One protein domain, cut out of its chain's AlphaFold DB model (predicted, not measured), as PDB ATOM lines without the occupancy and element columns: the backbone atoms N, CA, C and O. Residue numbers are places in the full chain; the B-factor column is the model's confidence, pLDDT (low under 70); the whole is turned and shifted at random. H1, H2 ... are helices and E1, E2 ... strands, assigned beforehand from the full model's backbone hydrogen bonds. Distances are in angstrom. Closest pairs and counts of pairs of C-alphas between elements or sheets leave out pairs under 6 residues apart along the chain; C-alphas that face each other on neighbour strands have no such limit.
ATOM      1  N   ARG A  21      -9.087  32.103  42.417       47.91
ATOM      2  CA  ARG A  21      -8.767  33.519  42.689       47.91
ATOM      3  C   ARG A  21      -8.177  33.710  44.090       47.91
ATOM      4  O   ARG A  21      -8.423  32.913  44.997       47.91
ATOM      5  N   VAL A  22      -7.432  34.797  44.292       49.66
ATOM      6  CA  VAL A  22      -6.938  35.202  45.616       49.66
ATOM      7  C   VAL A  22      -7.468  36.586  45.967       49.66
ATOM      8  O   VAL A  22      -7.008  37.578  45.413       49.66
ATOM      9  N   GLU A  23      -8.395  36.627  46.925       51.28
ATOM     10  CA  GLU A  23      -8.943  37.863  47.487       51.28
ATOM     11  C   GLU A  23      -8.130  38.366  48.689       51.28
ATOM     12  O   GLU A  23      -7.858  37.621  49.638       51.28
ATOM     13  N   LEU A  24      -7.819  39.662  48.685       57.12
ATOM     14  CA  LEU A  24      -7.396  40.444  49.850       57.12
ATOM     15  C   LEU A  24      -8.598  41.220  50.407       57.12
ATOM     16  O   LEU A  24      -9.202  41.993  49.672       57.12
ATOM     17  N   GLN A  25      -8.958  41.045  51.685       53.94
ATOM     18  CA  GLN A  25     -10.085  41.766  52.297       53.94
ATOM     19  C   GLN A  25      -9.628  42.998  53.080       53.94
ATOM     20  O   GLN A  25      -9.124  42.882  54.193       53.94
ATOM     21  N   ILE A  26      -9.927  44.177  52.542       54.06
ATOM     22  CA  ILE A  26      -9.719  45.473  53.192       54.06
ATOM     23  C   ILE A  26     -11.046  45.904  53.827       54.06
ATOM     24  O   ILE A  26     -12.101  45.803  53.194       54.06
ATOM     25  N   ARG A  27     -11.023  46.385  55.072       47.38
ATOM     26  CA  ARG A  27     -12.211  46.872  55.798       47.38
ATOM     27  C   ARG A  27     -12.031  48.346  56.154       47.38
ATOM     28  O   ARG A  27     -10.947  48.726  56.553       47.38
ATOM     29  N   ASP A  28     -13.094  49.146  56.080       43.09
ATOM     30  CA  ASP A  28     -13.151  50.552  56.529       43.09
ATOM     31  C   ASP A  28     -13.185  50.653  58.071       43.09
ATOM     32  O   ASP A  28     -14.199  50.912  58.727       43.09
ATOM     33  N   ARG A  29     -12.022  50.320  58.628       39.84
ATOM     34  CA  ARG A  29     -11.361  50.822  59.836       39.84
ATOM     35  C   ARG A  29      -9.892  50.825  59.371       39.84
ATOM     36  O   ARG A  29      -9.460  49.756  58.954       39.84
ATOM     37  N   PHE A  30      -9.149  51.923  59.304       38.53
ATOM     38  CA  PHE A  30      -8.939  52.994  60.284       38.53
ATOM     39  C   PHE A  30      -8.572  54.351  59.618       38.53
ATOM     40  O   PHE A  30      -8.714  54.542  58.411       38.53
ATOM     41  N   ASP A  31      -8.163  55.339  60.424       35.75
ATOM     42  CA  ASP A  31      -7.802  56.691  59.979       35.75
ATOM     43  C   ASP A  31      -6.421  56.751  59.288       35.75
ATOM     44  O   ASP A  31      -5.397  56.540  59.928       35.75
ATOM     45  N   LEU A  32      -6.383  57.170  58.014       35.78
ATOM     46  CA  LEU A  32      -5.235  57.793  57.312       35.78
ATOM     47  C   LEU A  32      -3.869  57.051  57.252       35.78
ATOM     48  O   LEU A  32      -2.937  57.584  56.649       35.78
ATOM     49  N   THR A  33      -3.721  55.838  57.796       42.12
ATOM     50  CA  THR A  33      -2.451  55.068  57.816       42.12
ATOM     51  C   THR A  33      -2.391  53.861  56.869       42.12
ATOM     52  O   THR A  33      -1.342  53.234  56.711       42.12
ATOM     53  N   ASP A  34      -3.498  53.513  56.217       55.31
ATOM     54  CA  ASP A  34      -3.777  52.095  55.947       55.31
ATOM     55  C   ASP A  34      -3.267  51.527  54.619       55.31
ATOM     56  O   ASP A  34      -3.289  50.310  54.442       55.31
ATOM     57  N   PHE A  35      -2.718  52.329  53.698       52.81
ATOM     58  CA  PHE A  35      -2.030  51.731  52.540       52.81
ATOM     59  C   PHE A  35      -0.838  50.873  52.993       52.81
ATOM     60  O   PHE A  35      -0.599  49.807  52.425       52.81
ATOM     61  N   ALA A  36      -0.119  51.299  54.039       51.62
ATOM     62  CA  ALA A  36       0.963  50.508  54.611       51.62
ATOM     63  C   ALA A  36       0.446  49.161  55.144       51.62
ATOM     64  O   ALA A  36       1.115  48.148  54.950       51.62
ATOM     65  N   GLU A  37      -0.758  49.119  55.731       55.06
ATOM     66  CA  GLU A  37      -1.401  47.863  56.127       55.06
ATOM     67  C   GLU A  37      -1.819  47.025  54.908       55.06
ATOM     68  O   GLU A  37      -1.597  45.818  54.902       55.06
ATOM     69  N   ILE A  38      -2.346  47.628  53.842       58.59
ATOM     70  CA  ILE A  38      -2.761  46.894  52.636       58.59
ATOM     71  C   ILE A  38      -1.559  46.263  51.927       58.59
ATOM     72  O   ILE A  38      -1.588  45.073  51.613       58.59
ATOM     73  N   ALA A  39      -0.477  47.017  51.724       58.44
ATOM     74  CA  ALA A  39       0.768  46.488  51.175       58.44
ATOM     75  C   ALA A  39       1.382  45.419  52.102       58.44
ATOM     76  O   ALA A  39       1.885  44.392  51.643       58.44
ATOM     77  N   TYR A  40       1.259  45.599  53.420       59.38
ATOM     78  CA  TYR A  40       1.666  44.613  54.416       59.38
ATOM     79  C   TYR A  40       0.812  43.329  54.383       59.38
ATOM     80  O   TYR A  40       1.361  42.242  54.532       59.38
ATOM     81  N   GLN A  41      -0.503  43.408  54.179       62.31
ATOM     82  CA  GLN A  41      -1.377  42.236  54.046       62.31
ATOM     83  C   GLN A  41      -1.134  41.531  52.703       62.31
ATOM     84  O   GLN A  41      -1.039  40.302  52.649       62.31
ATOM     85  N   ALA A  42      -0.953  42.308  51.629       66.50
ATOM     86  CA  ALA A  42      -0.595  41.806  50.310       66.50
ATOM     87  C   ALA A  42       0.717  41.012  50.353       66.50
ATOM     88  O   ALA A  42       0.748  39.902  49.826       66.50
ATOM     89  N   LYS A  43       1.768  41.494  51.036       71.00
ATOM     90  CA  LYS A  43       3.064  40.792  51.075       71.00
ATOM     91  C   LYS A  43       2.964  39.362  51.615       71.00
ATOM     92  O   LYS A  43       3.604  38.468  51.075       71.00
ATOM     93  N   GLU A  44       2.163  39.140  52.661       66.81
ATOM     94  CA  GLU A  44       2.029  37.828  53.297       66.81
ATOM     95  C   GLU A  44       1.281  36.874  52.376       66.81
ATOM     96  O   GLU A  44       1.699  35.737  52.169       66.81
ATOM     97  N   VAL A  45       0.204  37.355  51.759       69.12
ATOM     98  CA  VAL A  45      -0.576  36.569  50.805       69.12
ATOM     99  C   VAL A  45       0.238  36.260  49.547       69.12
ATOM    100  O   VAL A  45       0.210  35.116  49.092       69.12
ATOM    101  N   ILE A  46       1.005  37.221  49.026       74.56
ATOM    102  CA  ILE A  46       1.882  37.016  47.871       74.56
ATOM    103  C   ILE A  46       2.987  36.017  48.224       74.56
ATOM    104  O   ILE A  46       3.058  34.963  47.599       74.56
ATOM    105  N   ALA A  47       3.785  36.258  49.266       74.19
ATOM    106  CA  ALA A  47       4.886  35.365  49.622       74.19
ATOM    107  C   ALA A  47       4.430  33.940  49.986       74.19
ATOM    108  O   ALA A  47       5.123  32.976  49.663       74.19
ATOM    109  N   GLN A  48       3.276  33.782  50.647       72.31
ATOM    110  CA  GLN A  48       2.781  32.465  51.070       72.31
ATOM    111  C   GLN A  48       2.023  31.697  49.977       72.31
ATOM    112  O   GLN A  48       2.030  30.465  50.016       72.31
ATOM    113  N   LYS A  49       1.338  32.373  49.040       72.56
ATOM    114  CA  LYS A  49       0.552  31.706  47.979       72.56
ATOM    115  C   LYS A  49       1.254  31.664  46.624       72.56
ATOM    116  O   LYS A  49       1.079  30.681  45.918       72.56
ATOM    117  N   PHE A  50       2.019  32.698  46.286       74.06
ATOM    118  CA  PHE A  50       2.642  32.894  44.973       74.06
ATOM    119  C   PHE A  50       4.179  32.801  45.030       74.06
ATOM    120  O   PHE A  50       4.795  32.293  44.102       74.06
ATOM    121  N   GLY A  51       4.801  33.217  46.138       77.50
ATOM    122  CA  GLY A  51       6.244  33.103  46.378       77.50
ATOM    123  C   GLY A  51       6.975  34.446  46.458       77.50
ATOM    124  O   GLY A  51       6.421  35.508  46.174       77.50
ATOM    125  N   GLU A  52       8.242  34.398  46.877       80.19
ATOM    126  CA  GLU A  52       9.057  35.601  47.120       80.19
ATOM    127  C   GLU A  52       9.437  36.336  45.817       80.19
ATOM    128  O   GLU A  52       9.630  37.547  45.838       80.19
ATOM    129  N   GLU A  53       9.502  35.643  44.673       82.19
ATOM    130  CA  GLU A  53       9.760  36.255  43.357       82.19
ATOM    131  C   GLU A  53       8.621  37.185  42.921       82.19
ATOM    132  O   GLU A  53       8.850  38.326  42.528       82.19
ATOM    133  N   ILE A  54       7.374  36.731  43.063       85.12
ATOM    134  CA  ILE A  54       6.185  37.525  42.723       85.12
ATOM    135  C   ILE A  54       6.009  38.664  43.733       85.12
ATOM    136  O   ILE A  54       5.532  39.741  43.377       85.12
ATOM    137  N   LEU A  55       6.474  38.481  44.975       80.81
ATOM    138  CA  LEU A  55       6.575  39.571  45.942       80.81
ATOM    139  C   LEU A  55       7.628  40.615  45.524       80.81
ATOM    140  O   LEU A  55       7.353  41.813  45.569       80.81
ATOM    141  N   LYS A  56       8.807  40.177  45.070       84.75
ATOM    142  CA  LYS A  56       9.860  41.046  44.526       84.75
ATOM    143  C   LYS A  56       9.367  41.825  43.299       84.75
ATOM    144  O   LYS A  56       9.558  43.039  43.253       84.75
ATOM    145  N   LEU A  57       8.640  41.184  42.377       88.94
ATOM    146  CA  LEU A  57       7.989  41.856  41.246       88.94
ATOM    147  C   LEU A  57       6.918  42.860  41.705       88.94
ATOM    148  O   LEU A  57       6.923  43.997  41.244       88.94
ATOM    149  N   HIS A  58       6.045  42.491  42.650       86.81
ATOM    150  CA  HIS A  58       5.047  43.405  43.222       86.81
ATOM    151  C   HIS A  58       5.688  44.691  43.771       86.81
ATOM    152  O   HIS A  58       5.189  45.785  43.501       86.81
ATOM    153  N   TYR A  59       6.806  44.576  44.494       81.81
ATOM    154  CA  TYR A  59       7.532  45.748  44.978       81.81
ATOM    155  C   TYR A  59       8.260  46.506  43.868       81.81
ATOM    156  O   TYR A  59       8.309  47.728  43.928       81.81
ATOM    157  N   ALA A  60       8.768  45.836  42.832       86.62
ATOM    158  CA  ALA A  60       9.337  46.503  41.661       86.62
ATOM    159  C   ALA A  60       8.305  47.413  40.972       86.62
ATOM    160  O   ALA A  60       8.574  48.593  40.743       86.62
ATOM    161  N   LEU A  61       7.094  46.895  40.733       88.00
ATOM    162  CA  LEU A  61       5.987  47.676  40.176       88.00
ATOM    163  C   LEU A  61       5.593  48.836  41.107       88.00
ATOM    164  O   LEU A  61       5.393  49.951  40.631       88.00
ATOM    165  N   ALA A  62       5.566  48.616  42.429       82.00
ATOM    166  CA  ALA A  62       5.332  49.674  43.420       82.00
ATOM    167  C   ALA A  62       6.383  50.793  43.343       82.00
ATOM    168  O   ALA A  62       6.031  51.971  43.307       82.00
ATOM    169  N   ILE A  63       7.666  50.439  43.266       78.94
ATOM    170  CA  ILE A  63       8.778  51.392  43.175       78.94
ATOM    171  C   ILE A  63       8.671  52.233  41.903       78.94
ATOM    172  O   ILE A  63       8.802  53.455  41.955       78.94
ATOM    173  N   ILE A  64       8.439  51.585  40.760       84.38
ATOM    174  CA  ILE A  64       8.344  52.254  39.459       84.38
ATOM    175  C   ILE A  64       7.119  53.172  39.427       84.38
ATOM    176  O   ILE A  64       7.243  54.328  39.022       84.38
ATOM    177  N   ALA A  65       5.967  52.690  39.903       82.94
ATOM    178  CA  ALA A  65       4.746  53.477  39.980       82.94
ATOM    179  C   ALA A  65       4.933  54.703  40.879       82.94
ATOM    180  O   ALA A  65       4.828  55.832  40.410       82.94
ATOM    181  N   PHE A  66       5.269  54.518  42.155       76.88
ATOM    182  CA  PHE A  66       5.206  55.600  43.144       76.88
ATOM    183  C   PHE A  66       6.363  56.608  43.086       76.88
ATOM    184  O   PHE A  66       6.356  57.594  43.821       76.88
ATOM    185  N   ARG A  67       7.311  56.432  42.157       76.19
ATOM    186  CA  ARG A  67       8.223  57.503  41.722       76.19
ATOM    187  C   ARG A  67       7.528  58.563  40.854       76.19
ATOM    188  O   ARG A  67       8.002  59.697  40.819       76.19
ATOM    189  N   LYS A  68       6.424  58.230  40.172       76.06
ATOM    190  CA  LYS A  68       5.624  59.179  39.376       76.06
ATOM    191  C   LYS A  68       4.628  59.964  40.248       76.06
ATOM    192  O   LYS A  68       4.080  59.412  41.204       76.06
ATOM    193  N   PRO A  69       4.336  61.238  39.916       68.25
ATOM    194  CA  PRO A  69       3.462  62.081  40.725       68.25
ATOM    195  C   PRO A  69       1.979  61.691  40.691       68.25
ATOM    196  O   PRO A  69       1.323  61.919  41.705       68.25
ATOM    197  N   GLU A  70       1.484  61.118  39.583       74.38
ATOM    198  CA  GLU A  70       0.084  60.695  39.368       74.38
ATOM    199  C   GLU A  70      -0.021  59.233  38.876       74.38
ATOM    200  O   GLU A  70      -0.786  58.895  37.972       74.38
ATOM    201  N   ALA A  71       0.757  58.337  39.489       74.88
ATOM    202  CA  ALA A  71       0.957  56.943  39.068       74.88
ATOM    203  C   ALA A  71      -0.309  56.081  38.863       74.88
ATOM    204  O   ALA A  71      -0.234  55.017  38.264       74.88
ATOM    205  N   TRP A  72      -1.453  56.503  39.406       77.38
ATOM    206  CA  TRP A  72      -2.759  55.836  39.327       77.38
ATOM    207  C   TRP A  72      -3.633  56.310  38.153       77.38
ATOM    208  O   TRP A  72      -4.673  55.707  37.889       77.38
ATOM    209  N   ARG A  73      -3.243  57.392  37.467       79.12
ATOM    210  CA  ARG A  73      -3.901  57.897  36.248       79.12
ATOM    211  C   ARG A  73      -3.167  57.487  34.978       79.12
ATOM    212  O   ARG A  73      -3.812  57.260  33.963       79.12
ATOM    213  N   GLU A  74      -1.843  57.412  35.045       83.62
ATOM    214  CA  GLU A  74      -0.996  57.033  33.917       83.62
ATOM    215  C   GLU A  74      -0.894  55.513  33.762       83.62
ATOM    216  O   GLU A  74      -0.815  54.774  34.744       83.62
ATOM    217  N   GLU A  75      -0.809  55.059  32.515       91.19
ATOM    218  CA  GLU A  75      -0.301  53.729  32.194       91.19
ATOM    219  C   GLU A  75       1.235  53.762  32.228       91.19
ATOM    220  O   GLU A  75       1.877  54.757  31.873       91.19
ATOM    221  N   ILE A  76       1.842  52.694  32.740       91.56
ATOM    222  CA  ILE A  76       3.281  52.612  32.976       91.56
ATOM    223  C   ILE A  76       3.807  51.358  32.296       91.56
ATOM    224  O   ILE A  76       3.488  50.249  32.715       91.56
ATOM    225  N   THR A  77       4.644  51.539  31.280       93.81
ATOM    226  CA  THR A  77       5.337  50.441  30.599       93.81
ATOM    227  C   THR A  77       6.734  50.251  31.188       93.81
ATOM    228  O   THR A  77       7.464  51.218  31.430       93.81
ATOM    229  N   VAL A  78       7.114  48.999  31.442       93.94
ATOM    230  CA  VAL A  78       8.466  48.603  31.863       93.94
ATOM    231  C   VAL A  78       8.913  47.367  31.086       93.94
ATOM    232  O   VAL A  78       8.138  46.427  30.930       93.94
ATOM    233  N   SER A  79      10.170  47.341  30.632       94.31
ATOM    234  CA  SER A  79      10.757  46.149  30.017       94.31
ATOM    235  C   SER A  79      11.278  45.156  31.060       94.31
ATOM    236  O   SER A  79      11.845  45.523  32.096       94.31
ATOM    237  N   ALA A  80      11.118  43.868  30.779       91.62
ATOM    238  CA  ALA A  80      11.569  42.784  31.633       91.62
ATOM    239  C   ALA A  80      13.104  42.712  31.698       91.62
ATOM    240  O   ALA A  80      13.632  42.394  32.764       91.62
ATOM    241  N   SER A  81      13.841  43.099  30.645       90.75
ATOM    242  CA  SER A  81      15.305  43.260  30.738       90.75
ATOM    243  C   SER A  81      15.694  44.285  31.801       90.75
ATOM    244  O   SER A  81      16.565  43.999  32.620       90.75
ATOM    245  N   LYS A  82      15.011  45.437  31.858       91.31
ATOM    246  CA  LYS A  82      15.272  46.456  32.883       91.31
ATOM    247  C   LYS A  82      14.952  45.940  34.288       91.31
ATOM    248  O   LYS A  82      15.717  46.192  35.213       91.31
ATOM    249  N   LEU A  83      13.871  45.171  34.445       90.56
ATOM    250  CA  LEU A  83      13.576  44.497  35.713       90.56
ATOM    251  C   LEU A  83      14.679  43.492  36.096       90.56
ATOM    252  O   LEU A  83      15.078  43.460  37.255       90.56
ATOM    253  N   LEU A  84      15.240  42.728  35.148       89.06
ATOM    254  CA  LEU A  84      16.383  41.839  35.414       89.06
ATOM    255  C   LEU A  84      17.655  42.597  35.823       89.06
ATOM    256  O   LEU A  84      18.420  42.076  36.641       89.06
ATOM    257  N   ASP A  85      17.889  43.795  35.290       87.56
ATOM    258  CA  ASP A  85      18.992  44.667  35.708       87.56
ATOM    259  C   ASP A  85      18.766  45.220  37.126       87.56
ATOM    260  O   ASP A  85      19.641  45.084  37.989       87.56
ATOM    261  N   ASP A  86      17.569  45.748  37.412       85.56
ATOM    262  CA  ASP A  86      17.165  46.233  38.743       85.56
ATOM    263  C   ASP A  86      17.220  45.110  39.803       85.56
ATOM    264  O   ASP A  86      17.602  45.340  40.952       85.56
ATOM    265  N   PHE A  87      16.914  43.869  39.415       85.56
ATOM    266  CA  PHE A  87      17.021  42.669  40.256       85.56
ATOM    267  C   PHE A  87      18.456  42.143  40.408       85.56
ATOM    268  O   PHE A  87      18.696  41.211  41.187       85.56
ATOM    269  N   GLY A  88      19.420  42.704  39.671       82.06
ATOM    270  CA  GLY A  88      20.802  42.234  39.627       82.06
ATOM    271  C   GLY A  88      20.932  40.812  39.073       82.06
ATOM    272  O   GLY A  88      21.825  40.076  39.488       82.06
ATOM    273  N   GLU A  89      20.020  40.386  38.198       80.56
ATOM    274  CA  GLU A  89      19.934  39.021  37.658       80.56
ATOM    275  C   GLU A  89      20.390  38.903  36.203       80.56
ATOM    276  O   GLU A  89      20.727  37.796  35.774       80.56
ATOM    277  N   ALA A  90      20.508  40.016  35.471       74.06
ATOM    278  CA  ALA A  90      21.032  40.039  34.104       74.06
ATOM    279  C   ALA A  90      22.433  39.401  33.986       74.06
ATOM    280  O   ALA A  90      22.661  38.549  33.130       74.06
ATOM    281  N   GLN A  91      23.347  39.726  34.910       69.06
ATOM    282  CA  GLN A  91      24.725  39.204  34.925       69.06
ATOM    283  C   GLN A  91      24.873  37.835  35.629       69.06
ATOM    284  O   GLN A  91      25.893  37.155  35.485       69.06
ATOM    285  N   LYS A  92      23.870  37.389  36.400       71.00
ATOM    286  CA  LYS A  92      23.929  36.120  37.149       71.00
ATOM    287  C   LYS A  92      23.716  34.938  36.197       71.00
ATOM    288  O   LYS A  92      22.583  34.605  35.866       71.00
ATOM    289  N   ARG A  93      24.791  34.257  35.784       59.66
ATOM    290  CA  ARG A  93      24.693  33.047  34.935       59.66
ATOM    291  C   ARG A  93      23.989  31.869  35.634       59.66
ATOM    292  O   ARG A  93      23.306  31.098  34.977       59.66
ATOM    293  N   ASN A  94      24.129  31.747  36.955       58.72
ATOM    294  CA  ASN A  94      23.504  30.693  37.764       58.72
ATOM    295  C   ASN A  94      22.195  31.175  38.403       58.72
ATOM    296  O   ASN A  94      22.209  32.207  39.074       58.72
ATOM    297  N   HIS A  95      21.120  30.386  38.306       59.72
ATOM    298  CA  HIS A  95      19.909  30.555  39.113       59.72
ATOM    299  C   HIS A  95      19.702  29.330  40.026       59.72
ATOM    300  O   HIS A  95      20.006  28.188  39.661       59.72
ATOM    301  N   TYR A  96      19.240  29.552  41.259       57.88
ATOM    302  CA  TYR A  96      19.039  28.476  42.232       57.88
ATOM    303  C   TYR A  96      17.688  27.795  42.014       57.88
ATOM    304  O   TYR A  96      16.649  28.414  42.214       57.88
ATOM    305  N   ILE A  97      17.689  26.501  41.685       56.88
ATOM    306  CA  ILE A  97      16.445  25.731  41.608       56.88
ATOM    307  C   ILE A  97      16.114  25.142  42.981       56.88
ATOM    308  O   ILE A  97      16.892  24.378  43.576       56.88
ATOM    309  N   ARG A  98      14.919  25.487  43.475       51.09
ATOM    310  CA  ARG A  98      14.318  24.941  44.698       51.09
ATOM    311  C   ARG A  98      14.232  23.417  44.611       51.09
ATOM    312  O   ARG A  98      13.808  22.885  43.597       51.09
ATOM    313  N   LYS A  99      14.554  22.706  45.701       53.62
ATOM    314  CA  LYS A  99      14.592  21.225  45.738       53.62
ATOM    315  C   LYS A  99      13.315  20.536  45.213       53.62
ATOM    316  O   LYS A  99      13.429  19.460  44.650       53.62
ATOM    317  N   ALA A 100      12.142  21.150  45.374       49.41
ATOM    318  CA  ALA A 100      10.864  20.624  44.878       49.41
ATOM    319  C   ALA A 100      10.726  20.645  43.341       49.41
ATOM    320  O   ALA A 100       9.971  19.854  42.798       49.41
ATOM    321  N   ASN A 101      11.473  21.514  42.654       49.19
ATOM    322  CA  ASN A 101      11.437  21.683  41.199       49.19
ATOM    323  C   ASN A 101      12.671  21.040  40.532       49.19
ATOM    324  O   ASN A 101      13.002  21.355  39.392       49.19
ATOM    325  N   ARG A 102      13.404  20.190  41.263       58.38
ATOM    326  CA  ARG A 102      14.548  19.441  40.741       58.38
ATOM    327  C   ARG A 102      14.064  18.098  40.221       58.38
ATOM    328  O   ARG A 102      13.584  17.287  41.008       58.38
ATOM    329  N   SER A 103      14.260  17.836  38.933       54.75
ATOM    330  CA  SER A 103      14.273  16.464  38.419       54.75
ATOM    331  C   SER A 103      15.388  15.661  39.106       54.75
ATOM    332  O   SER A 103      16.375  16.250  39.564       54.75
ATOM    333  N   GLN A 104      15.230  14.336  39.211       55.03
ATOM    334  CA  GLN A 104      16.093  13.471  40.036       55.03
ATOM    335  C   GLN A 104      17.598  13.595  39.719       55.03
ATOM    336  O   GLN A 104      18.398  13.552  40.651       55.03
ATOM    337  N   ASP A 105      17.965  13.874  38.462       56.09
ATOM    338  CA  ASP A 105      19.356  14.068  38.010       56.09
ATOM    339  C   ASP A 105      19.806  15.544  37.896       56.09
ATOM    340  O   ASP A 105      20.924  15.840  37.465       56.09
ATOM    341  N   SER A 106      18.960  16.514  38.259       53.16
ATOM    342  CA  SER A 106      19.290  17.937  38.084       53.16
ATOM    343  C   SER A 106      20.277  18.467  39.133       53.16
ATOM    344  O   SER A 106      20.124  18.304  40.349       53.16
ATOM    345  N   LYS A 107      21.296  19.192  38.653       54.94
ATOM    346  CA  LYS A 107      22.247  19.921  39.508       54.94
ATOM    347  C   LYS A 107      21.499  20.960  40.369       54.94
ATOM    348  O   LYS A 107      20.527  21.555  39.911       54.94
ATOM    349  N   PRO A 108      21.962  21.260  41.601       51.72
ATOM    350  CA  PRO A 108      21.254  22.140  42.546       51.72
ATOM    351  C   PRO A 108      21.117  23.616  42.117       51.72
ATOM    352  O   PRO A 108      20.457  24.397  42.807       51.72
ATOM    353  N   THR A 109      21.743  23.984  41.003       55.34
ATOM    354  CA  THR A 109      21.712  25.281  40.319       55.34
ATOM    355  C   THR A 109      21.675  24.984  38.825       55.34
ATOM    356  O   THR A 109      22.512  24.214  38.347       55.34
ATOM    357  N   GLN A 110      20.739  25.601  38.107       61.88
ATOM    358  CA  GLN A 110      20.655  25.542  36.649       61.88
ATOM    359  C   GLN A 110      21.032  26.907  36.077       61.88
ATOM    360  O   GLN A 110      20.781  27.957  36.677       61.88
ATOM    361  N   TYR A 111      21.656  26.886  34.907       62.22
ATOM    362  CA  TYR A 111      21.909  28.082  34.125       62.22
ATOM    363  C   TYR A 111      20.632  28.407  33.351       62.22
ATOM    364  O   TYR A 111      20.328  27.717  32.384       62.22
ATOM    365  N   LEU A 112      19.877  29.412  33.803       68.38
ATOM    366  CA  LEU A 112      18.773  29.969  33.020       68.38
ATOM    367  C   LEU A 112      19.332  30.997  32.037       68.38
ATOM    368  O   LEU A 112      20.043  31.930  32.432       68.38
ATOM    369  N   SER A 113      18.992  30.824  30.766       79.62
ATOM    370  CA  SER A 113      19.228  31.790  29.696       79.62
ATOM    371  C   SER A 113      18.517  33.122  29.975       79.62
ATOM    372  O   SER A 113      17.612  33.212  30.810       79.62
ATOM    373  N   LYS A 114      18.913  34.190  29.265       83.19
ATOM    374  CA  LYS A 114      18.211  35.482  29.356       83.19
ATOM    375  C   LYS A 114      16.733  35.319  28.967       83.19
ATOM    376  O   LYS A 114      15.869  35.807  29.683       83.19
ATOM    377  N   THR A 115      16.462  34.577  27.893       82.94
ATOM    378  CA  THR A 115      15.118  34.268  27.380       82.94
ATOM    379  C   THR A 115      14.228  33.616  28.439       82.94
ATOM    380  O   THR A 115      13.156  34.139  28.726       82.94
ATOM    381  N   GLU A 116      14.693  32.552  29.103       82.75
ATOM    382  CA  GLU A 116      13.917  31.874  30.157       82.75
ATOM    383  C   GLU A 116      13.600  32.809  31.337       82.75
ATOM    384  O   GLU A 116      12.490  32.782  31.861       82.75
ATOM    385  N   LYS A 117      14.536  33.680  31.740       83.69
ATOM    386  CA  LYS A 117      14.301  34.658  32.820       83.69
ATOM    387  C   LYS A 117      13.267  35.722  32.446       83.69
ATOM    388  O   LYS A 117      12.462  36.127  33.281       83.69
ATOM    389  N   LEU A 118      13.284  36.186  31.199       87.88
ATOM    390  CA  LEU A 118      12.306  37.146  30.683       87.88
ATOM    391  C   LEU A 118      10.904  36.513  30.612       87.88
ATOM    392  O   LEU A 118       9.931  37.114  31.065       87.88
ATOM    393  N   GLN A 119      10.813  35.259  30.158       85.06
ATOM    394  CA  GLN A 119       9.579  34.465  30.191       85.06
ATOM    395  C   GLN A 119       9.090  34.199  31.627       85.06
ATOM    396  O   GLN A 119       7.888  34.250  31.890       85.06
ATOM    397  N   GLN A 120       9.995  33.991  32.590       85.75
ATOM    398  CA  GLN A 120       9.635  33.910  34.010       85.75
ATOM    399  C   GLN A 120       9.017  35.217  34.521       85.75
ATOM    400  O   GLN A 120       7.983  35.154  35.182       85.75
ATOM    401  N   ILE A 121       9.574  36.384  34.180       88.69
ATOM    402  CA  ILE A 121       8.981  37.684  34.542       88.69
ATOM    403  C   ILE A 121       7.600  37.868  33.888       88.69
ATOM    404  O   ILE A 121       6.663  38.281  34.573       88.69
ATOM    405  N   SER A 122       7.437  37.493  32.613       88.00
ATOM    406  CA  SER A 122       6.133  37.471  31.924       88.00
ATOM    407  C   SER A 122       5.104  36.634  32.701       88.00
ATOM    408  O   SER A 122       4.038  37.126  33.080       88.00
ATOM    409  N   HIS A 123       5.455  35.397  33.064       86.69
ATOM    410  CA  HIS A 123       4.591  34.513  33.849       86.69
ATOM    411  C   HIS A 123       4.309  35.043  35.272       86.69
ATOM    412  O   HIS A 123       3.176  34.976  35.755       86.69
ATOM    413  N   GLN A 124       5.305  35.617  35.954       87.88
ATOM    414  CA  GLN A 124       5.128  36.258  37.264       87.88
ATOM    415  C   GLN A 124       4.160  37.453  37.177       87.88
ATOM    416  O   GLN A 124       3.314  37.615  38.060       87.88
ATOM    417  N   ALA A 125       4.217  38.251  36.104       90.00
ATOM    418  CA  ALA A 125       3.279  39.344  35.849       90.00
ATOM    419  C   ALA A 125       1.855  38.828  35.562       90.00
ATOM    420  O   ALA A 125       0.887  39.358  36.114       90.00
ATOM    421  N   GLN A 126       1.709  37.741  34.794       85.88
ATOM    422  CA  GLN A 126       0.416  37.071  34.588       85.88
ATOM    423  C   GLN A 126      -0.200  36.569  35.904       85.88
ATOM    424  O   GLN A 126      -1.411  36.682  36.095       85.88
ATOM    425  N   LEU A 127       0.609  36.037  36.827       84.50
ATOM    426  CA  LEU A 127       0.140  35.638  38.159       84.50
ATOM    427  C   LEU A 127      -0.229  36.848  39.027       84.50
ATOM    428  O   LEU A 127      -1.259  36.823  39.701       84.50
ATOM    429  N   LEU A 128       0.551  37.931  38.971       85.12
ATOM    430  CA  LEU A 128       0.283  39.163  39.717       85.12
ATOM    431  C   LEU A 128      -1.026  39.849  39.269       85.12
ATOM    432  O   LEU A 128      -1.774  40.340  40.116       85.12
ATOM    433  N   ARG A 129      -1.360  39.788  37.969       86.06
ATOM    434  CA  ARG A 129      -2.642  40.251  37.390       86.06
ATOM    435  C   ARG A 129      -3.868  39.540  37.988       86.06
ATOM    436  O   ARG A 129      -4.952  40.116  38.035       86.06
ATOM    437  N   ARG A 130      -3.715  38.296  38.467       79.75
ATOM    438  CA  ARG A 130      -4.807  37.485  39.053       79.75
ATOM    439  C   ARG A 130      -5.105  37.803  40.522       79.75
ATOM    440  O   ARG A 130      -6.022  37.207  41.087       79.75
ATOM    441  N   ILE A 131      -4.346  38.694  41.164       79.94
ATOM    442  CA  ILE A 131      -4.582  39.053  42.568       79.94
ATOM    443  C   ILE A 131      -5.688  40.104  42.645       79.94
ATOM    444  O   ILE A 131      -5.559  41.201  42.097       79.94
ATOM    445  N   GLU A 132      -6.766  39.772  43.351       77.94
ATOM    446  CA  GLU A 132      -7.932  40.633  43.533       77.94
ATOM    447  C   GLU A 132      -7.969  41.223  44.950       77.94
ATOM    448  O   GLU A 132      -7.597  40.607  45.950       77.94
ATOM    449  N   VAL A 133      -8.444  42.458  45.030       72.62
ATOM    450  CA  VAL A 133      -8.572  43.266  46.236       72.62
ATOM    451  C   VAL A 133     -10.047  43.595  46.438       72.62
ATOM    452  O   VAL A 133     -10.685  44.251  45.617       72.62
ATOM    453  N   CYS A 134     -10.585  43.135  47.560       70.69
ATOM    454  CA  CYS A 134     -11.955  43.321  48.007       70.69
ATOM    455  C   CYS A 134     -11.977  44.422  49.077       70.69
ATOM    456  O   CYS A 134     -11.588  44.200  50.224       70.69
ATOM    457  N   VAL A 135     -12.426  45.625  48.708       67.00
ATOM    458  CA  VAL A 135     -12.518  46.776  49.616       67.00
ATOM    459  C   VAL A 135     -13.938  46.918  50.151       67.00
ATOM    460  O   VAL A 135     -14.876  47.132  49.382       67.00
ATOM    461  N   ARG A 136     -14.097  46.836  51.472       64.44
ATOM    462  CA  ARG A 136     -15.371  47.016  52.178       64.44
ATOM    463  C   ARG A 136     -15.417  48.396  52.830       64.44
ATOM    464  O   ARG A 136     -14.669  48.648  53.767       64.44
ATOM    465  N   GLU A 137     -16.308  49.256  52.356       63.94
ATOM    466  CA  GLU A 137     -16.530  50.626  52.842       63.94
ATOM    467  C   GLU A 137     -17.868  50.745  53.559       63.94
ATOM    468  O   GLU A 137     -18.860  50.186  53.090       63.94
ATOM    469  N   TRP A 138     -17.949  51.524  54.635       62.81
ATOM    470  CA  TRP A 138     -19.236  51.891  55.212       62.81
ATOM    471  C   TRP A 138     -19.853  53.036  54.410       62.81
ATOM    472  O   TRP A 138     -19.374  54.167  54.450       62.81
ATOM    473  N   ARG A 139     -20.977  52.774  53.738       65.38
ATOM    474  CA  ARG A 139     -21.802  53.849  53.158       65.38
ATOM    475  C   ARG A 139     -22.562  54.608  54.236       65.38
ATOM    476  O   ARG A 139     -22.677  55.824  54.163       65.38
ATOM    477  N   TYR A 140     -23.059  53.889  55.243       68.00
ATOM    478  CA  TYR A 140     -23.772  54.470  56.378       68.00
ATOM    479  C   TYR A 140     -23.380  53.731  57.662       68.00
ATOM    480  O   TYR A 140     -23.976  52.702  57.986       68.00
ATOM    481  N   LYS A 141     -22.384  54.263  58.392       60.00
ATOM    482  CA  LYS A 141     -21.895  53.696  59.669       60.00
ATOM    483  C   LYS A 141     -23.035  53.535  60.686       60.00
ATOM    484  O   LYS A 141     -23.188  52.468  61.262       60.00
ATOM    485  N   GLU A 142     -23.912  54.538  60.800       65.75
ATOM    486  CA  GLU A 142     -25.091  54.530  61.690       65.75
ATOM    487  C   GLU A 142     -26.136  53.440  61.345       65.75
ATOM    488  O   GLU A 142     -26.921  53.056  62.204       65.75
ATOM    489  N   LYS A 143     -26.153  52.919  60.105       69.06
ATOM    490  CA  LYS A 143     -27.112  51.894  59.631       69.06
ATOM    491  C   LYS A 143     -26.472  50.524  59.364       69.06
ATOM    492  O   LYS A 143     -27.122  49.655  58.794       69.06
ATOM    493  N   ASN A 144     -25.195  50.342  59.709       69.62
ATOM    494  CA  ASN A 144     -24.393  49.165  59.349       69.62
ATOM    495  C   ASN A 144     -24.391  48.809  57.838       69.62
ATOM    496  O   ASN A 144     -24.199  47.651  57.465       69.62
ATOM    497  N   ILE A 145     -24.554  49.788  56.937       68.06
ATOM    498  CA  ILE A 145     -24.577  49.524  55.486       68.06
ATOM    499  C   ILE A 145     -23.153  49.567  54.922       68.06
ATOM    500  O   ILE A 145     -22.534  50.635  54.854       68.06
ATOM    501  N   LEU A 146     -22.669  48.411  54.467       66.12
ATOM    502  CA  LEU A 146     -21.391  48.233  53.776       66.12
ATOM    503  C   LEU A 146     -21.583  48.190  52.252       66.12
ATOM    504  O   LEU A 146     -22.449  47.476  51.755       66.12
ATOM    505  N   SER A 147     -20.729  48.884  51.500       69.00
ATOM    506  CA  SER A 147     -20.481  48.584  50.087       69.00
ATOM    507  C   SER A 147     -19.190  47.796  49.935       69.00
ATOM    508  O   SER A 147     -18.152  48.191  50.461       69.00
ATOM    509  N   VAL A 148     -19.248  46.712  49.168       68.25
ATOM    510  CA  VAL A 148     -18.081  45.915  48.787       68.25
ATOM    511  C   VAL A 148     -17.724  46.247  47.340       68.25
ATOM    512  O   VAL A 148     -18.601  46.271  46.479       68.25
ATOM    513  N   ARG A 149     -16.449  46.534  47.072       72.62
ATOM    514  CA  ARG A 149     -15.907  46.783  45.730       72.62
ATOM    515  C   ARG A 149     -14.737  45.846  45.470       72.62
ATOM    516  O   ARG A 149     -13.819  45.789  46.283       72.62
ATOM    517  N   MET A 150     -14.763  45.150  44.339       74.75
ATOM    518  CA  MET A 150     -13.636  44.352  43.854       74.75
ATOM    519  C   MET A 150     -12.794  45.180  42.874       74.75
ATOM    520  O   MET A 150     -13.313  46.058  42.186       74.75
ATOM    521  N   SER A 151     -11.493  44.916  42.850       81.00
ATOM    522  CA  SER A 151     -10.476  45.541  41.996       81.00
ATOM    523  C   SER A 151      -9.329  44.546  41.818       81.00
ATOM    524  O   SER A 151      -9.140  43.698  42.685       81.00
ATOM    525  N   HIS A 152      -8.499  44.673  40.785       85.12
ATOM    526  CA  HIS A 152      -7.188  44.011  40.800       85.12
ATOM    527  C   HIS A 152      -6.245  44.725  41.775       85.12
ATOM    528  O   HIS A 152      -6.453  45.901  42.080       85.12
ATOM    529  N   LEU A 153      -5.217  44.031  42.271       83.19
ATOM    530  CA  LEU A 153      -4.120  44.649  43.024       83.19
ATOM    531  C   LEU A 153      -3.328  45.604  42.116       83.19
ATOM    532  O   LEU A 153      -3.108  46.764  42.468       83.19
ATOM    533  N   TRP A 154      -2.984  45.104  40.930       88.69
ATOM    534  CA  TRP A 154      -2.377  45.820  39.816       88.69
ATOM    535  C   TRP A 154      -3.256  45.625  38.579       88.69
ATOM    536  O   TRP A 154      -3.533  44.485  38.203       88.69
ATOM    537  N   ASP A 155      -3.674  46.717  37.941       91.38
ATOM    538  CA  ASP A 155      -4.297  46.661  36.619       91.38
ATOM    539  C   ASP A 155      -3.154  46.466  35.606       91.38
ATOM    540  O   ASP A 155      -2.506  47.430  35.201       91.38
ATOM    541  N   ILE A 156      -2.840  45.214  35.262       92.31
ATOM    542  CA  ILE A 156      -1.855  44.872  34.222       92.31
ATOM    543  C   ILE A 156      -2.618  44.677  32.912       92.31
ATOM    544  O   ILE A 156      -3.365  43.704  32.765       92.31
ATOM    545  N   PHE A 157      -2.453  45.617  31.986       90.69
ATOM    546  CA  PHE A 157      -3.195  45.677  30.729       90.69
ATOM    547  C   PHE A 157      -2.614  44.703  29.708       90.69
ATOM    548  O   PHE A 157      -3.298  43.776  29.262       90.69
ATOM    549  N   GLU A 158      -1.324  44.873  29.427       92.00
ATOM    550  CA  GLU A 158      -0.594  44.184  28.370       92.00
ATOM    551  C   GLU A 158       0.706  43.580  28.907       92.00
ATOM    552  O   GLU A 158       1.355  44.132  29.802       92.00
ATOM    553  N   ILE A 159       1.052  42.417  28.359       92.19
ATOM    554  CA  ILE A 159       2.342  41.751  28.515       92.19
ATOM    555  C   ILE A 159       2.757  41.390  27.087       92.19
ATOM    556  O   ILE A 159       2.228  40.436  26.518       92.19
ATOM    557  N   HIS A 160       3.602  42.223  26.489       91.25
ATOM    558  CA  HIS A 160       3.938  42.215  25.071       91.25
ATOM    559  C   HIS A 160       5.302  41.556  24.858       91.25
ATOM    560  O   HIS A 160       6.300  42.034  25.394       91.25
ATOM    561  N   GLU A 161       5.374  40.469  24.092       90.75
ATOM    562  CA  GLU A 161       6.650  39.816  23.773       90.75
ATOM    563  C   GLU A 161       7.281  40.469  22.538       90.75
ATOM    564  O   GLU A 161       6.727  40.422  21.443       90.75
ATOM    565  N   ILE A 162       8.450  41.088  22.714       89.38
ATOM    566  CA  ILE A 162       9.187  41.740  21.631       89.38
ATOM    567  C   ILE A 162      10.060  40.691  20.947       89.38
ATOM    568  O   ILE A 162      11.007  40.166  21.542       89.38
ATOM    569  N   VAL A 163       9.776  40.429  19.673       90.25
ATOM    570  CA  VAL A 163      10.535  39.504  18.824       90.25
ATOM    571  C   VAL A 163      11.130  40.232  17.618       90.25
ATOM    572  O   VAL A 163      10.503  41.114  17.035       90.25
ATOM    573  N   GLN A 164      12.351  39.865  17.232       86.38
ATOM    574  CA  GLN A 164      12.958  40.282  15.972       86.38
ATOM    575  C   GLN A 164      12.626  39.236  14.901       86.38
ATOM    576  O   GLN A 164      13.096  38.102  15.030       86.38
ATOM    577  N   PRO A 165      11.860  39.573  13.848       83.12
ATOM    578  CA  PRO A 165      11.567  38.618  12.789       83.12
ATOM    579  C   PRO A 165      12.841  38.241  12.025       83.12
ATOM    580  O   PRO A 165      13.647  39.115  11.690       83.12
ATOM    581  N   SER A 166      13.017  36.947  11.737       82.19
ATOM    582  CA  SER A 166      14.090  36.460  10.853       82.19
ATOM    583  C   SER A 166      13.529  36.033   9.499       82.19
ATOM    584  O   SER A 166      12.441  35.465   9.416       82.19
ATOM    585  N   LEU A 167      14.321  36.222   8.440       76.38
ATOM    586  CA  LEU A 167      14.029  35.697   7.099       76.38
ATOM    587  C   LEU A 167      13.891  34.163   7.092       76.38
ATOM    588  O   LEU A 167      13.211  33.611   6.231       76.38
ATOM    589  N   ASP A 168      14.482  33.483   8.079       79.12
ATOM    590  CA  ASP A 168      14.449  32.023   8.232       79.12
ATOM    591  C   ASP A 168      13.154  31.503   8.895       79.12
ATOM    592  O   ASP A 168      13.045  30.311   9.191       79.12
ATOM    593  N   GLY A 169      12.206  32.391   9.232       74.12
ATOM    594  CA  GLY A 169      10.984  32.061   9.979       74.12
ATOM    595  C   GLY A 169      11.212  31.706  11.456       74.12
ATOM    596  O   GLY A 169      10.313  31.185  12.115       74.12
ATOM    597  N   LYS A 170      12.419  31.953  11.984       77.50
ATOM    598  CA  LYS A 170      12.773  31.781  13.401       77.50
ATOM    599  C   LYS A 170      12.935  33.139  14.069       77.50
ATOM    600  O   LYS A 170      14.043  33.669  14.159       77.50
ATOM    601  N   ASP A 171      11.823  33.682  14.534       83.06
ATOM    602  CA  ASP A 171      11.810  34.964  15.229       83.06
ATOM    603  C   ASP A 171      12.634  34.885  16.522       83.06
ATOM    604  O   ASP A 171      12.535  33.944  17.313       83.06
ATOM    605  N   THR A 172      13.494  35.880  16.727       82.50
ATOM    606  CA  THR A 172      14.420  35.932  17.859       82.50
ATOM    607  C   THR A 172      13.808  36.761  18.978       82.50
ATOM    608  O   THR A 172      13.666  37.975  18.858       82.50
ATOM    609  N   PHE A 173      13.458  36.115  20.084       84.94
ATOM    610  CA  PHE A 173      12.906  36.776  21.266       84.94
ATOM    611  C   PHE A 173      13.917  37.746  21.909       84.94
ATOM    612  O   PHE A 173      15.019  37.336  22.288       84.94
ATOM    613  N   ILE A 174      13.536  39.019  22.057       88.44
ATOM    614  CA  ILE A 174      14.391  40.108  22.557       88.44
ATOM    615  C   ILE A 174      14.086  40.434  24.027       88.44
ATOM    616  O   ILE A 174      15.001  40.471  24.862       88.44
ATOM    617  N   ASP A 175      12.817  40.725  24.328       92.25
ATOM    618  CA  ASP A 175      12.357  41.273  25.610       92.25
ATOM    619  C   ASP A 175      10.848  41.049  25.827       92.25
ATOM    620  O   ASP A 175      10.145  40.570  24.941       92.25
ATOM    621  N   VAL A 176      10.346  41.436  26.999       93.50
ATOM    622  CA  VAL A 176       8.911  41.537  27.296       93.50
ATOM    623  C   VAL A 176       8.620  42.921  27.857       93.50
ATOM    624  O   VAL A 176       9.266  43.333  28.818       93.50
ATOM    625  N   GLU A 177       7.632  43.627  27.323       96.00
ATOM    626  CA  GLU A 177       7.113  44.858  27.921       96.00
ATOM    627  C   GLU A 177       5.849  44.583  28.737       96.00
ATOM    628  O   GLU A 177       4.963  43.838  28.327       96.00
ATOM    629  N   ILE A 178       5.771  45.173  29.929       95.81
ATOM    630  CA  ILE A 178       4.637  45.050  30.844       95.81
ATOM    631  C   ILE A 178       4.038  46.439  31.029       95.81
ATOM    632  O   ILE A 178       4.687  47.310  31.613       95.81
ATOM    633  N   THR A 179       2.798  46.626  30.580       95.25
ATOM    634  CA  THR A 179       2.046  47.880  30.736       95.25
ATOM    635  C   THR A 179       1.028  47.730  31.863       95.25
ATOM    636  O   THR A 179       0.138  46.876  31.813       95.25
ATOM    637  N   PHE A 180       1.168  48.542  32.914       93.94
ATOM    638  CA  PHE A 180       0.414  48.404  34.160       93.94
ATOM    639  C   PHE A 180       0.091  49.750  34.830       93.94
ATOM    640  O   PHE A 180       0.715  50.771  34.548       93.94
ATOM    641  N   ARG A 181      -0.850  49.735  35.780       91.00
ATOM    642  CA  ARG A 181      -1.057  50.800  36.781       91.00
ATOM    643  C   ARG A 181      -1.529  50.216  38.128       91.00
ATOM    644  O   ARG A 181      -2.006  49.076  38.160       91.00
ATOM    645  N   PRO A 182      -1.456  50.957  39.249       87.62
ATOM    646  CA  PRO A 182      -2.140  50.590  40.491       87.62
ATOM    647  C   PRO A 182      -3.639  50.365  40.248       87.62
ATOM    648  O   PRO A 182      -4.286  51.184  39.596       87.62
ATOM    649  N   GLY A 183      -4.201  49.272  40.771       85.75
ATOM    650  CA  GLY A 183      -5.616  48.959  40.551       85.75
ATOM    651  C   GLY A 183      -6.576  49.980  41.172       85.75
ATOM    652  O   GLY A 183      -6.215  50.710  42.094       85.75
ATOM    653  N   LEU A 184      -7.832  50.008  40.713       81.00
ATOM    654  CA  LEU A 184      -8.853  51.004  41.097       81.00
ATOM    655  C   LEU A 184      -9.065  51.207  42.611       81.00
ATOM    656  O   LEU A 184      -9.500  52.286  43.026       81.00
ATOM    657  N   TRP A 185      -8.758  50.212  43.452       78.00
ATOM    658  CA  TRP A 185      -8.737  50.357  44.917       78.00
ATOM    659  C   TRP A 185      -7.812  51.489  45.398       78.00
ATOM    660  O   TRP A 185      -8.101  52.129  46.410       78.00
ATOM    661  N   PHE A 186      -6.741  51.766  44.650       76.44
ATOM    662  CA  PHE A 186      -5.733  52.779  44.943       76.44
ATOM    663  C   PHE A 186      -6.275  54.212  44.885       76.44
ATOM    664  O   PHE A 186      -5.797  55.078  45.615       76.44
ATOM    665  N   ASN A 187      -7.325  54.470  44.094       75.12
ATOM    666  CA  ASN A 187      -7.932  55.804  43.958       75.12
ATOM    667  C   ASN A 187      -8.433  56.395  45.290       75.12
ATOM    668  O   ASN A 187      -8.643  57.599  45.390       75.12
ATOM    669  N   LYS A 188      -8.600  55.558  46.319       70.31
ATOM    670  CA  LYS A 188      -8.953  55.962  47.690       70.31
ATOM    671  C   LYS A 188      -7.796  56.615  48.441       70.31
ATOM    672  O   LYS A 188      -8.030  57.403  49.347       70.31
ATOM    673  N   PHE A 189      -6.565  56.280  48.061       67.12
ATOM    674  CA  PHE A 189      -5.334  56.755  48.688       67.12
ATOM    675  C   PHE A 189      -4.606  57.793  47.831       67.12
ATOM    676  O   PHE A 189      -3.862  58.595  48.382       67.12
ATOM    677  N   ALA A 190      -4.841  57.795  46.512       61.28
ATOM    678  CA  ALA A 190      -4.228  58.641  45.479       61.28
ATOM    679  C   ALA A 190      -3.773  60.053  45.909       61.28
ATOM    680  O   ALA A 190      -2.667  60.467  45.577       61.28
ATOM    681  N   ASN A 191      -4.579  60.786  46.678       62.66
ATOM    682  CA  ASN A 191      -4.268  62.165  47.074       62.66
ATOM    683  C   ASN A 191      -3.183  62.289  48.170       62.66
ATOM    684  O   ASN A 191      -2.869  63.397  48.602       62.66
ATOM    685  N   HIS A 192      -2.610  61.186  48.659       62.25
ATOM    686  CA  HIS A 192      -1.661  61.207  49.770       62.25
ATOM    687  C   HIS A 192      -0.190  61.232  49.339       62.25
ATOM    688  O   HIS A 192       0.344  60.266  48.797       62.25
ATOM    689  N   ALA A 193       0.517  62.302  49.713       61.69
ATOM    690  CA  ALA A 193       1.950  62.464  49.451       61.69
ATOM    691  C   ALA A 193       2.831  61.337  50.032       61.69
ATOM    692  O   ALA A 193       3.843  60.998  49.418       61.69
ATOM    693  N   TYR A 194       2.427  60.707  51.149       61.53
ATOM    694  CA  TYR A 194       3.156  59.568  51.734       61.53
ATOM    695  C   TYR A 194       3.256  58.375  50.766       61.53
ATOM    696  O   TYR A 194       4.151  57.548  50.904       61.53
ATOM    697  N   LEU A 195       2.382  58.280  49.753       61.62
ATOM    698  CA  LEU A 195       2.458  57.204  48.766       61.62
ATOM    699  C   LEU A 195       3.762  57.251  47.961       61.62
ATOM    700  O   LEU A 195       4.299  56.205  47.608       61.62
ATOM    701  N   ARG A 196       4.324  58.445  47.732       64.31
ATOM    702  CA  ARG A 196       5.619  58.589  47.049       64.31
ATOM    703  C   ARG A 196       6.769  57.992  47.858       64.31
ATOM    704  O   ARG A 196       7.766  57.573  47.280       64.31
ATOM    705  N   GLU A 197       6.611  57.863  49.178       58.91
ATOM    706  CA  GLU A 197       7.613  57.239  50.045       58.91
ATOM    707  C   GLU A 197       7.764  55.726  49.774       58.91
ATOM    708  O   GLU A 197       8.846  55.181  49.985       58.91
ATOM    709  N   PHE A 198       6.754  55.056  49.192       60.75
ATOM    710  CA  PHE A 198       6.893  53.675  48.689       60.75
ATOM    711  C   PHE A 198       7.800  53.568  47.448       60.75
ATOM    712  O   PHE A 198       8.324  52.492  47.163       60.75
ATOM    713  N   GLY A 199       8.031  54.673  46.726       58.12
ATOM    714  CA  GLY A 199       8.934  54.742  45.570       58.12
ATOM    715  C   GLY A 199      10.430  54.679  45.918       58.12
ATOM    716  O   GLY A 199      11.266  54.524  45.018       58.12
ATOM    717  N   TYR A 200      10.782  54.798  47.205       63.00
ATOM    718  CA  TYR A 200      12.158  54.967  47.696       63.00
ATOM    719  C   TYR A 200      12.743  53.724  48.384       63.00
ATOM    720  O   TYR A 200      13.508  53.823  49.342       63.00
TER     721      TYR A 200
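AT A GLANCE: This is residues 21 to 200 of the 416 residues of the protein "Transcriptional regulator" of filamentous cyanobacterium Phorm 6 (UniProt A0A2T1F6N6). Two three-stranded sheets stand end to end along the longest axis, and E4 of one runs on into E5 of the other, at 8 degrees across a break of 1 residue. H1 covers one face of the sheet E1 E3 E4, H2 and H4 cover one face of the sheet E2 E6 E5, and H6 packs on H2; residues 87 to 113 loop away with no named element. The printed part has 180 residues with six named helices and six named strands, in the order E1 H1 H2 E2 H3 H4 E3 E4 E5 E6 H5 H6. The class is mixed, helices and strands; the sheet E1 E3 E4 is mixed, and E2 E6 E5 is antiparallel. The whole is elongated, 68 by 39 by 30 A, and only just loose, close to compact, with a radius of gyration of the C-alphas of 19.1 A.

HOW THE PARTS SIT: Start at the hairpin of E5, residues 154 to 164, and E6, residues 172 to 182, where N 160 and O 177 are 2.8 A apart, within hydrogen-bond range. On the other side of E6 find E2, residues 76 to 79, antiparallel to it, with N 78 and O 178 at 3.0 A. Over E6 and E5 find H4, residues 114 to 129, along the strands at a height over the sheet of 8.6 A; the closest C-alphas of H4 and E6 are those of Leu 118 and Val 176, 6.5 A apart. On the same face, H2, residues 52 to 66, runs across the strands and touches H4, about perpendicular at 77 degrees, closest at the C-alphas of Ile 54 and Gln 124, 5.7 A. H3, residues 80 to 86, only grazes this sheet with residues 80 to 82. H2 is the hub: it also touches H6, residues 193 to 199, at C-alphas 63 and 199, 4.1 A, and H1, residues 35 to 49, at C-alphas 46 and 55, 5.7 A. H1 and H2 form a helical hairpin at a shallow tilt of 27 degrees. H1 is on the other sheet, at a height of 9.5 A, over E1, residues 22 to 27, and E3, residues 131 to 140. E1 and E3 are parallel, with N 26 and O 134 at 2.9 A; E3 forms a hairpin with E4, residues 145 to 152, with N 135 and O 149 at 2.8 A. H5, residues 184 to 188, only grazes that sheet with residues 184 to 186. In H2, H3 and H4 every O i to N i+4 pair is within hydrogen-bond range; H1 has 10 of 11, H5 0 of 1 beside 2 of 2 O i to N i+3 pairs, and H6 0 of 3 beside 4 of 4.

IN THESE COORDINATES: Find C-alpha 22 at (-6.938, 35.202, 45.616), where E1 begins, and C-alpha 199 at (8.934, 54.742, 45.570), where H6 ends. From C-alpha 172 at (14.420, 35.932, 17.859), E6 runs 31.6 A; E5 spans 28.9 A, E3 28.2 A, E4 23.4 A and H4 22.9 A.

THE WHOLE: The C-alphas farthest apart, of Glu 142 and Asp 168, are 70.2 A apart. The printed part has no cut; its one long link is H3 to H4. Mean pLDDT of the printed part is 73.5, with 72 residues under 70, among them 21 to 42, 93 to 112, 135 to 148 and 189 to 200.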